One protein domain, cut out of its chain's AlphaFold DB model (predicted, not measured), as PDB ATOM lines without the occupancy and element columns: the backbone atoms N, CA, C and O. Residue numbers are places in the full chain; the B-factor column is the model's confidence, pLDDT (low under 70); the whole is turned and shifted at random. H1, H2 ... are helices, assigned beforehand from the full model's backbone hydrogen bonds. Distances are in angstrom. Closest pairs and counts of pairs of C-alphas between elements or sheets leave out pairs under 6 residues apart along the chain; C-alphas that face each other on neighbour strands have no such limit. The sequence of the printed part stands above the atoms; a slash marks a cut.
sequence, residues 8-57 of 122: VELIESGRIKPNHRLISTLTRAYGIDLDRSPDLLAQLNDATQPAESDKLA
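Overview. This is residues 8 to 57 of the 122 residues of an uncharacterized protein of Kribbella sp. YM55 (UniProt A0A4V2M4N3). What would one see first? Two ten-residue helices, H2 and H3, make a loose pair that folds back on itself through residues 30 to 37 and comes closest near the start of H2 and the end of H3. A short helix at each end of the printed part, H1 and H4, sits away from this pair. What is the make-up? The printed part has 50 residues with four named helices, H1, H2, H3 and H4 in that order, and no named strand; the class is all helix. How compact is it? It is only just loose, close to compact, with a radius of gyration of the C-alphas of 11.8 A, and elongated, spanning 35 by 22 by 15 A.

Along the chain. Where are the longest helices? H2 is residues 20 to 29, 14.2 A from first to last C-alpha, and begins at C-alpha 20 at (300.936, 41.907, 106.869). H3 is residues 38 to 47, also 14.2 A, and ends at C-alpha 47 at (307.081, 36.698, 101.525). Where are the short ones? H1 is residues 8 to 12, with C-alpha 8 at (306.775, 53.299, 100.017). H4 is residues 52 to 56.

Arrangement. How do H2 and H3 stand? They are close but not clearly touching; their closest C-alphas, of His 20 and Asn 45, are 7.8 A apart. They run opposite ways at a steep tilt of 43 degrees. Where are H1 and H4? H1 is apart from H2, H3 and H4, and H4 is apart from H2 and H3. What do the backbones show? In H1, H2 and H3 every O i to N i+4 pair is within hydrogen-bond range. In H4 it is 0 of 1, beside 2 of 2 O i to N i+3 pairs.

Size, cuts and confidence. How far does it reach? The two C-alphas farthest apart, of Arg 36 and Leu 56, are 35.2 A apart. Is it continuous? The printed part has no cut; the link H3 to H4 is tight, and the links H1 to H2 and H2 to H3 are short. Where is confidence low? Residues 8 to 16 have pLDDT under 70, and the mean of the printed part is 76.4.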
ATOM      1  N   VAL A   8     306.816  53.986 101.315       59.22
ATOM      2  CA  VAL A   8     306.775  53.299 100.017       59.22
ATOM      3  C   VAL A   8     308.174  53.218  99.400       59.22
ATOM      4  O   VAL A   8     308.630  52.125  99.091       59.22
ATOM      5  N   GLU A   9     308.924  54.320  99.361       58.19
ATOM      6  CA  GLU A   9     310.304  54.333  98.836       58.19
ATOM      7  C   GLU A   9     311.256  53.420  99.631       58.19
ATOM      8  O   GLU A   9     312.180  52.805  99.089       58.19
ATOM      9  N   LEU A  10     311.044  53.297 100.944       53.47
ATOM     10  CA  LEU A  10     311.819  52.383 101.787       53.47
ATOM     11  C   LEU A  10     311.517  50.903 101.494       53.47
ATOM     12  O   LEU A  10     312.387  50.057 101.700       53.47
ATOM     13  N   ILE A  11     310.316  50.593 101.006       58.50
ATOM     14  CA  ILE A  11     309.931  49.246 100.564       58.50
ATOM     15  C   ILE A  11     310.528  48.963  99.185       58.50
ATOM     16  O   ILE A  11     311.149  47.922  99.001       58.50
ATOM     17  N   GLU A  12     310.411  49.905  98.247       57.22
ATOM     18  CA  GLU A  12     310.950  49.774  96.885       57.22
ATOM     19  C   GLU A  12     312.474  49.608  96.876       57.22
ATOM     20  O   GLU A  12     313.023  48.842  96.089       57.22
ATOM     21  N   SER A  13     313.168  50.270  97.804       61.31
ATOM     22  CA  SER A  13     314.614  50.108  97.994       61.31
ATOM     23  C   SER A  13     315.010  48.881  98.831       61.31
ATOM     24  O   SER A  13     316.194  48.712  99.133       61.31
ATOM     25  N   GLY A  14     314.049  48.045  99.246       59.09
ATOM     26  CA  GLY A  14     314.284  46.839 100.048       59.09
ATOM     27  C   GLY A  14     314.796  47.111 101.467       59.09
ATOM     28  O   GLY A  14     315.323  46.215 102.123       59.09
ATOM     29  N   ARG A  15     314.678  48.351 101.958       63.69
ATOM     30  CA  ARG A  15     315.189  48.770 103.274       63.69
ATOM     31  C   ARG A  15     314.234  48.469 104.419       63.69
ATOM     32  O   ARG A  15     314.651  48.495 105.576       63.69
ATOM     33  N   ILE A  16     312.970  48.197 104.111       68.31
ATOM     34  CA  ILE A  16     311.964  47.743 105.069       68.31
ATOM     35  C   ILE A  16     311.305  46.484 104.517       68.31
ATOM     36  O   ILE A  16     310.715  46.511 103.439       68.31
ATOM     37  N   LYS A  17     311.356  45.395 105.294       71.94
ATOM     38  CA  LYS A  17     310.607  44.175 104.990       71.94
ATOM     39  C   LYS A  17     309.100  44.452 105.130       71.94
ATOM     40  O   LYS A  17     308.677  44.958 106.177       71.94
ATOM     41  N   PRO A  18     308.280  44.146 104.112       73.69
ATOM     42  CA  PRO A  18     306.835  44.264 104.221       73.69
ATOM     43  C   PRO A  18     306.293  43.358 105.328       73.69
ATOM     44  O   PRO A  18     306.698  42.207 105.455       73.69
ATOM     45  N   ASN A  19     305.357  43.870 106.122       78.75
ATOM     46  CA  ASN A  19     304.586  43.065 107.068       78.75
ATOM     47  C   ASN A  19     303.114  43.032 106.648       78.75
ATOM     48  O   ASN A  19     302.678  43.854 105.840       78.75
ATOM     49  N   HIS A  20     302.339  42.119 107.233       74.69
ATOM     50  CA  HIS A  20     300.936  41.907 106.869       74.69
ATOM     51  C   HIS A  20     300.103  43.205 106.877       74.69
ATOM     52  O   HIS A  20     299.326  43.462 105.962       74.69
ATOM     53  N   ARG A  21     300.319  44.087 107.865       78.19
ATOM     54  CA  ARG A  21     299.623  45.382 107.977       78.19
ATOM     55  C   ARG A  21     300.010  46.367 106.866       78.19
ATOM     56  O   ARG A  21     299.179  47.147 106.398       78.19
ATOM     57  N   LEU A  22     301.278  46.379 106.472       76.62
ATOM     58  CA  LEU A  22     301.776  47.228 105.392       76.62
ATOM     59  C   LEU A  22     301.241  46.747 104.042       76.62
ATOM     60  O   LEU A  22     300.730  47.552 103.270       76.62
ATOM     61  N   ILE A  23     301.267  45.434 103.813       80.19
ATOM     62  CA  ILE A  23     300.748  44.795 102.601       80.19
ATOM     63  C   ILE A  23     299.248  45.041 102.449       80.19
ATOM     64  O   ILE A  23     298.823  45.460 101.375       80.19
ATOM     65  N   SER A  24     298.456  44.889 103.519       76.88
ATOM     66  CA  SER A  24     297.013  45.175 103.484       76.88
ATOM     67  C   SER A  24     296.710  46.647 103.180       76.88
ATOM     68  O   SER A  24     295.707  46.977 102.553       76.88
ATOM     69  N   THR A  25     297.578  47.555 103.636       80.62
ATOM     70  CA  THR A  25     297.448  48.992 103.355       80.62
ATOM     71  C   THR A  25     297.754  49.292 101.888       80.62
ATOM     72  O   THR A  25     297.012  50.040 101.257       80.62
ATOM     73  N   LEU A  26     298.809  48.684 101.334       78.50
ATOM     74  CA  LEU A  26     299.196  48.856  99.933       78.50
ATOM     75  C   LEU A  26     298.149  48.274  98.983       78.50
ATOM     76  O   LEU A  26     297.704  48.967  98.079       78.50
ATOM     77  N   THR A  27     297.694  47.043  99.208       83.06
ATOM     78  CA  THR A  27     296.669  46.408  98.357       83.06
ATOM     79  C   THR A  27     295.376  47.212  98.328       83.06
ATOM     80  O   THR A  27     294.845  47.453  97.248       83.06
ATOM     81  N   ARG A  28     294.939  47.767  99.465       80.44
ATOM     82  CA  ARG A  28     293.814  48.714  99.490       80.44
ATOM     83  C   ARG A  28     294.111  50.008  98.726       80.44
ATOM     84  O   ARG A  28     293.252  50.470  97.984       80.44
ATOM     85  N   ALA A  29     295.294  50.594  98.909       80.19
ATOM     86  CA  ALA A  29     295.677  51.844  98.247       80.19
ATOM     87  C   ALA A  29     295.750  51.705  96.717       80.19
ATOM     88  O   ALA A  29     295.370  52.629  96.006       80.19
ATOM     89  N   TYR A  30     296.188  50.546  96.221       82.06
ATOM     90  CA  TYR A  30     296.267  50.234  94.792       82.06
ATOM     91  C   TYR A  30     294.998  49.573  94.231       82.06
ATOM     92  O   TYR A  30     294.971  49.221  93.054       82.06
ATOM     93  N   GLY A  31     293.946  49.393  95.040       85.75
ATOM     94  CA  GLY A  31     292.693  48.767  94.601       85.75
ATOM     95  C   GLY A  31     292.836  47.295  94.194       85.75
ATOM     96  O   GLY A  31     292.047  46.801  93.394       85.75
ATOM     97  N   ILE A  32     293.848  46.601  94.719       84.88
ATOM     98  CA  ILE A  32     294.089  45.181  94.456       84.88
ATOM     99  C   ILE A  32     293.147  44.362  95.338       84.88
ATOM    100  O   ILE A  32     293.268  44.361  96.565       84.88
ATOM    101  N   ASP A  33     292.227  43.645  94.698       82.62
ATOM    102  CA  ASP A  33     291.337  42.688  95.348       82.62
ATOM    103  C   ASP A  33     292.053  41.336  95.507       82.62
ATOM    104  O   ASP A  33     292.148  40.546  94.564       82.62
ATOM    105  N   LEU A  34     292.605  41.095  96.699       77.69
ATOM    106  CA  LEU A  34     293.323  39.858  97.021       77.69
ATOM    107  C   LEU A  34     292.403  38.631  97.057       77.69
ATOM    108  O   LEU A  34     292.874  37.526  96.793       77.69
ATOM    109  N   ASP A  35     291.105  38.814  97.309       80.19
ATOM    110  CA  ASP A  35     290.139  37.711  97.348       80.19
ATOM    111  C   ASP A  35     289.906  37.133  95.942       80.19
ATOM    112  O   ASP A  35     289.569  35.959  95.782       80.19
ATOM    113  N   ARG A  36     290.156  37.935  94.897       85.19
ATOM    114  CA  ARG A  36     290.131  37.504  93.488       85.19
ATOM    115  C   ARG A  36     291.441  36.892  92.999       85.19
ATOM    116  O   ARG A  36     291.491  36.423  91.864       85.19
ATOM    117  N   SER A  37     292.502  36.914  93.805       82.38
ATOM    118  CA  SER A  37     293.829  36.442  93.403       82.38
ATOM    119  C   SER A  37     294.478  35.597  94.510       82.38
ATOM    120  O   SER A  37     295.385  36.064  95.207       82.38
ATOM    121  N   PRO A  38     294.036  34.336  94.682       83.75
ATOM    122  CA  PRO A  38     294.527  33.455  95.745       83.75
ATOM    123  C   PRO A  38     296.027  33.161  95.622       83.75
ATOM    124  O   PRO A  38     296.716  33.059  96.636       83.75
ATOM    125  N   ASP A  39     296.559  33.104  94.400       85.38
ATOM    126  CA  ASP A  39     297.988  32.885  94.159       85.38
ATOM    127  C   ASP A  39     298.839  34.072  94.624       85.38
ATOM    128  O   ASP A  39     299.908  33.887  95.207       85.38
ATOM    129  N   LEU A  40     298.360  35.301  94.403       82.25
ATOM    130  CA  LEU A  40     299.021  36.505  94.897       82.25
ATOM    131  C   LEU A  40     298.966  36.552  96.426       82.25
ATOM    132  O   LEU A  40     299.968  36.856  97.069       82.25
ATOM    133  N   LEU A  41     297.822  36.200  97.018       83.00
ATOM    134  CA  LEU A  41     297.675  36.113  98.469       83.00
ATOM    135  C   LEU A  41     298.643  35.083  99.079       83.00
ATOM    136  O   LEU A  41     299.288  35.374 100.086       83.00
ATOM    137  N   ALA A  42     298.798  33.911  98.457       84.88
ATOM    138  CA  ALA A  42     299.742  32.887  98.897       84.88
ATOM    139  C   ALA A  42     301.199  33.377  98.831       84.88
ATOM    140  O   ALA A  42     301.933  33.241  99.811       84.88
ATOM    141  N   GLN A  43     301.599  34.020  97.730       83.94
ATOM    142  CA  GLN A  43     302.942  34.598  97.578       83.94
ATOM    143  C   GLN A  43     303.223  35.709  98.598       83.94
ATOM    144  O   GLN A  43     304.320  35.791  99.145       83.94
ATOM    145  N   LEU A  44     302.233  36.553  98.897       82.56
ATOM    146  CA  LEU A  44     302.365  37.593  99.919       82.56
ATOM    147  C   LEU A  44     302.495  36.996 101.326       82.56
ATOM    148  O   LEU A  44     303.290  37.479 102.136       82.56
ATOM    149  N   ASN A  45     301.740  35.940 101.623       83.19
ATOM    150  CA  ASN A  45     301.836  35.232 102.897       83.19
ATOM    151  C   ASN A  45     303.205  34.574 103.078       83.19
ATOM    152  O   ASN A  45     303.756  34.649 104.175       83.19
ATOM    153  N   ASP A  46     303.768  33.996 102.018       84.44
ATOM    154  CA  ASP A  46     305.114  33.420 102.025       84.44
ATOM    155  C   ASP A  46     306.192  34.501 102.215       84.44
ATOM    156  O   ASP A  46     306.997  34.438 103.143       84.44
ATOM    157  N   ALA A  47     306.128  35.587 101.439       77.62
ATOM    158  CA  ALA A  47     307.081  36.698 101.525       77.62
ATOM    159  C   ALA A  47     307.065  37.432 102.882       77.62
ATOM    160  O   ALA A  47     308.049  38.076 103.265       77.62
ATOM    161  N   THR A  48     305.950  37.359 103.614       80.12
ATOM    162  CA  THR A  48     305.821  37.936 104.960       80.12
ATOM    163  C   THR A  48     306.221  36.971 106.077       80.12
ATOM    164  O   THR A  48     306.350  37.424 107.219       80.12
ATOM    165  N   GLN A  49     306.482  35.689 105.782       84.12
ATOM    166  CA  GLN A  49     306.995  34.754 106.781       84.12
ATOM    167  C   GLN A  49     308.375  35.189 107.295       84.12
ATOM    168  O   GLN A  49     309.170  35.790 106.555       84.12
ATOM    169  N   PRO A  50     308.697  34.885 108.564       82.25
ATOM    170  CA  PRO A  50     310.046  35.044 109.076       82.25
ATOM    171  C   PRO A  50     311.050  34.254 108.227       82.25
ATOM    172  O   PRO A  50     310.894  33.054 108.020       82.25
ATOM    173  N   ALA A  51     312.092  34.928 107.754       81.75
ATOM    174  CA  ALA A  51     313.218  34.316 107.062       81.75
ATOM    175  C   ALA A  51     314.404  34.177 108.027       81.75
ATOM    176  O   ALA A  51     314.513  34.919 109.003       81.75
ATOM    177  N   GLU A  52     315.350  33.281 107.737       78.31
ATOM    178  CA  GLU A  52     316.578  33.139 108.540       78.31
ATOM    179  C   GLU A  52     317.349  34.465 108.682       78.31
ATOM    180  O   GLU A  52     317.924  34.743 109.734       78.31
ATOM    181  N   SER A  53     317.295  35.336 107.669       70.12
ATOM    182  CA  SER A  53     317.888  36.677 107.712       70.12
ATOM    183  C   SER A  53     317.243  37.607 108.747       70.12
ATOM    184  O   SER A  53     317.924  38.498 109.253       70.12
ATOM    185  N   ASP A  54     315.983  37.390 109.141       77.69
ATOM    186  CA  ASP A  54     315.334  38.185 110.192       77.69
ATOM    187  C   ASP A  54     315.980  37.932 111.562       77.69
ATOM    188  O   ASP A  54     316.014  38.826 112.409       77.69
ATOM    189  N   LYS A  55     316.600  36.758 111.768       77.81
ATOM    190  CA  LYS A  55     317.412  36.473 112.966       77.81
ATOM    191  C   LYS A  55     318.659  37.351 113.044       77.81
ATOM    192  O   LYS A  55     319.265  37.455 114.106       77.81
ATOM    193  N   LEU A  56     319.039  37.995 111.940       72.00
ATOM    194  CA  LEU A  56     320.150  38.938 111.856       72.00
ATOM    195  C   LEU A  56     319.689  40.395 111.992       72.00
ATOM    196  O   LEU A  56     320.522  41.292 111.912       72.00
ATOM    197  N   ALA A  57     318.400  40.669 112.240       70.56
ATOM    198  CA  ALA A  57     317.879  42.035 112.364       70.56
ATOM    199  C   ALA A  57     318.530  42.843 113.508       70.56
ATOM    200  O   ALA A  57     318.560  44.073 113.463       70.56
TER     201      ALA A  57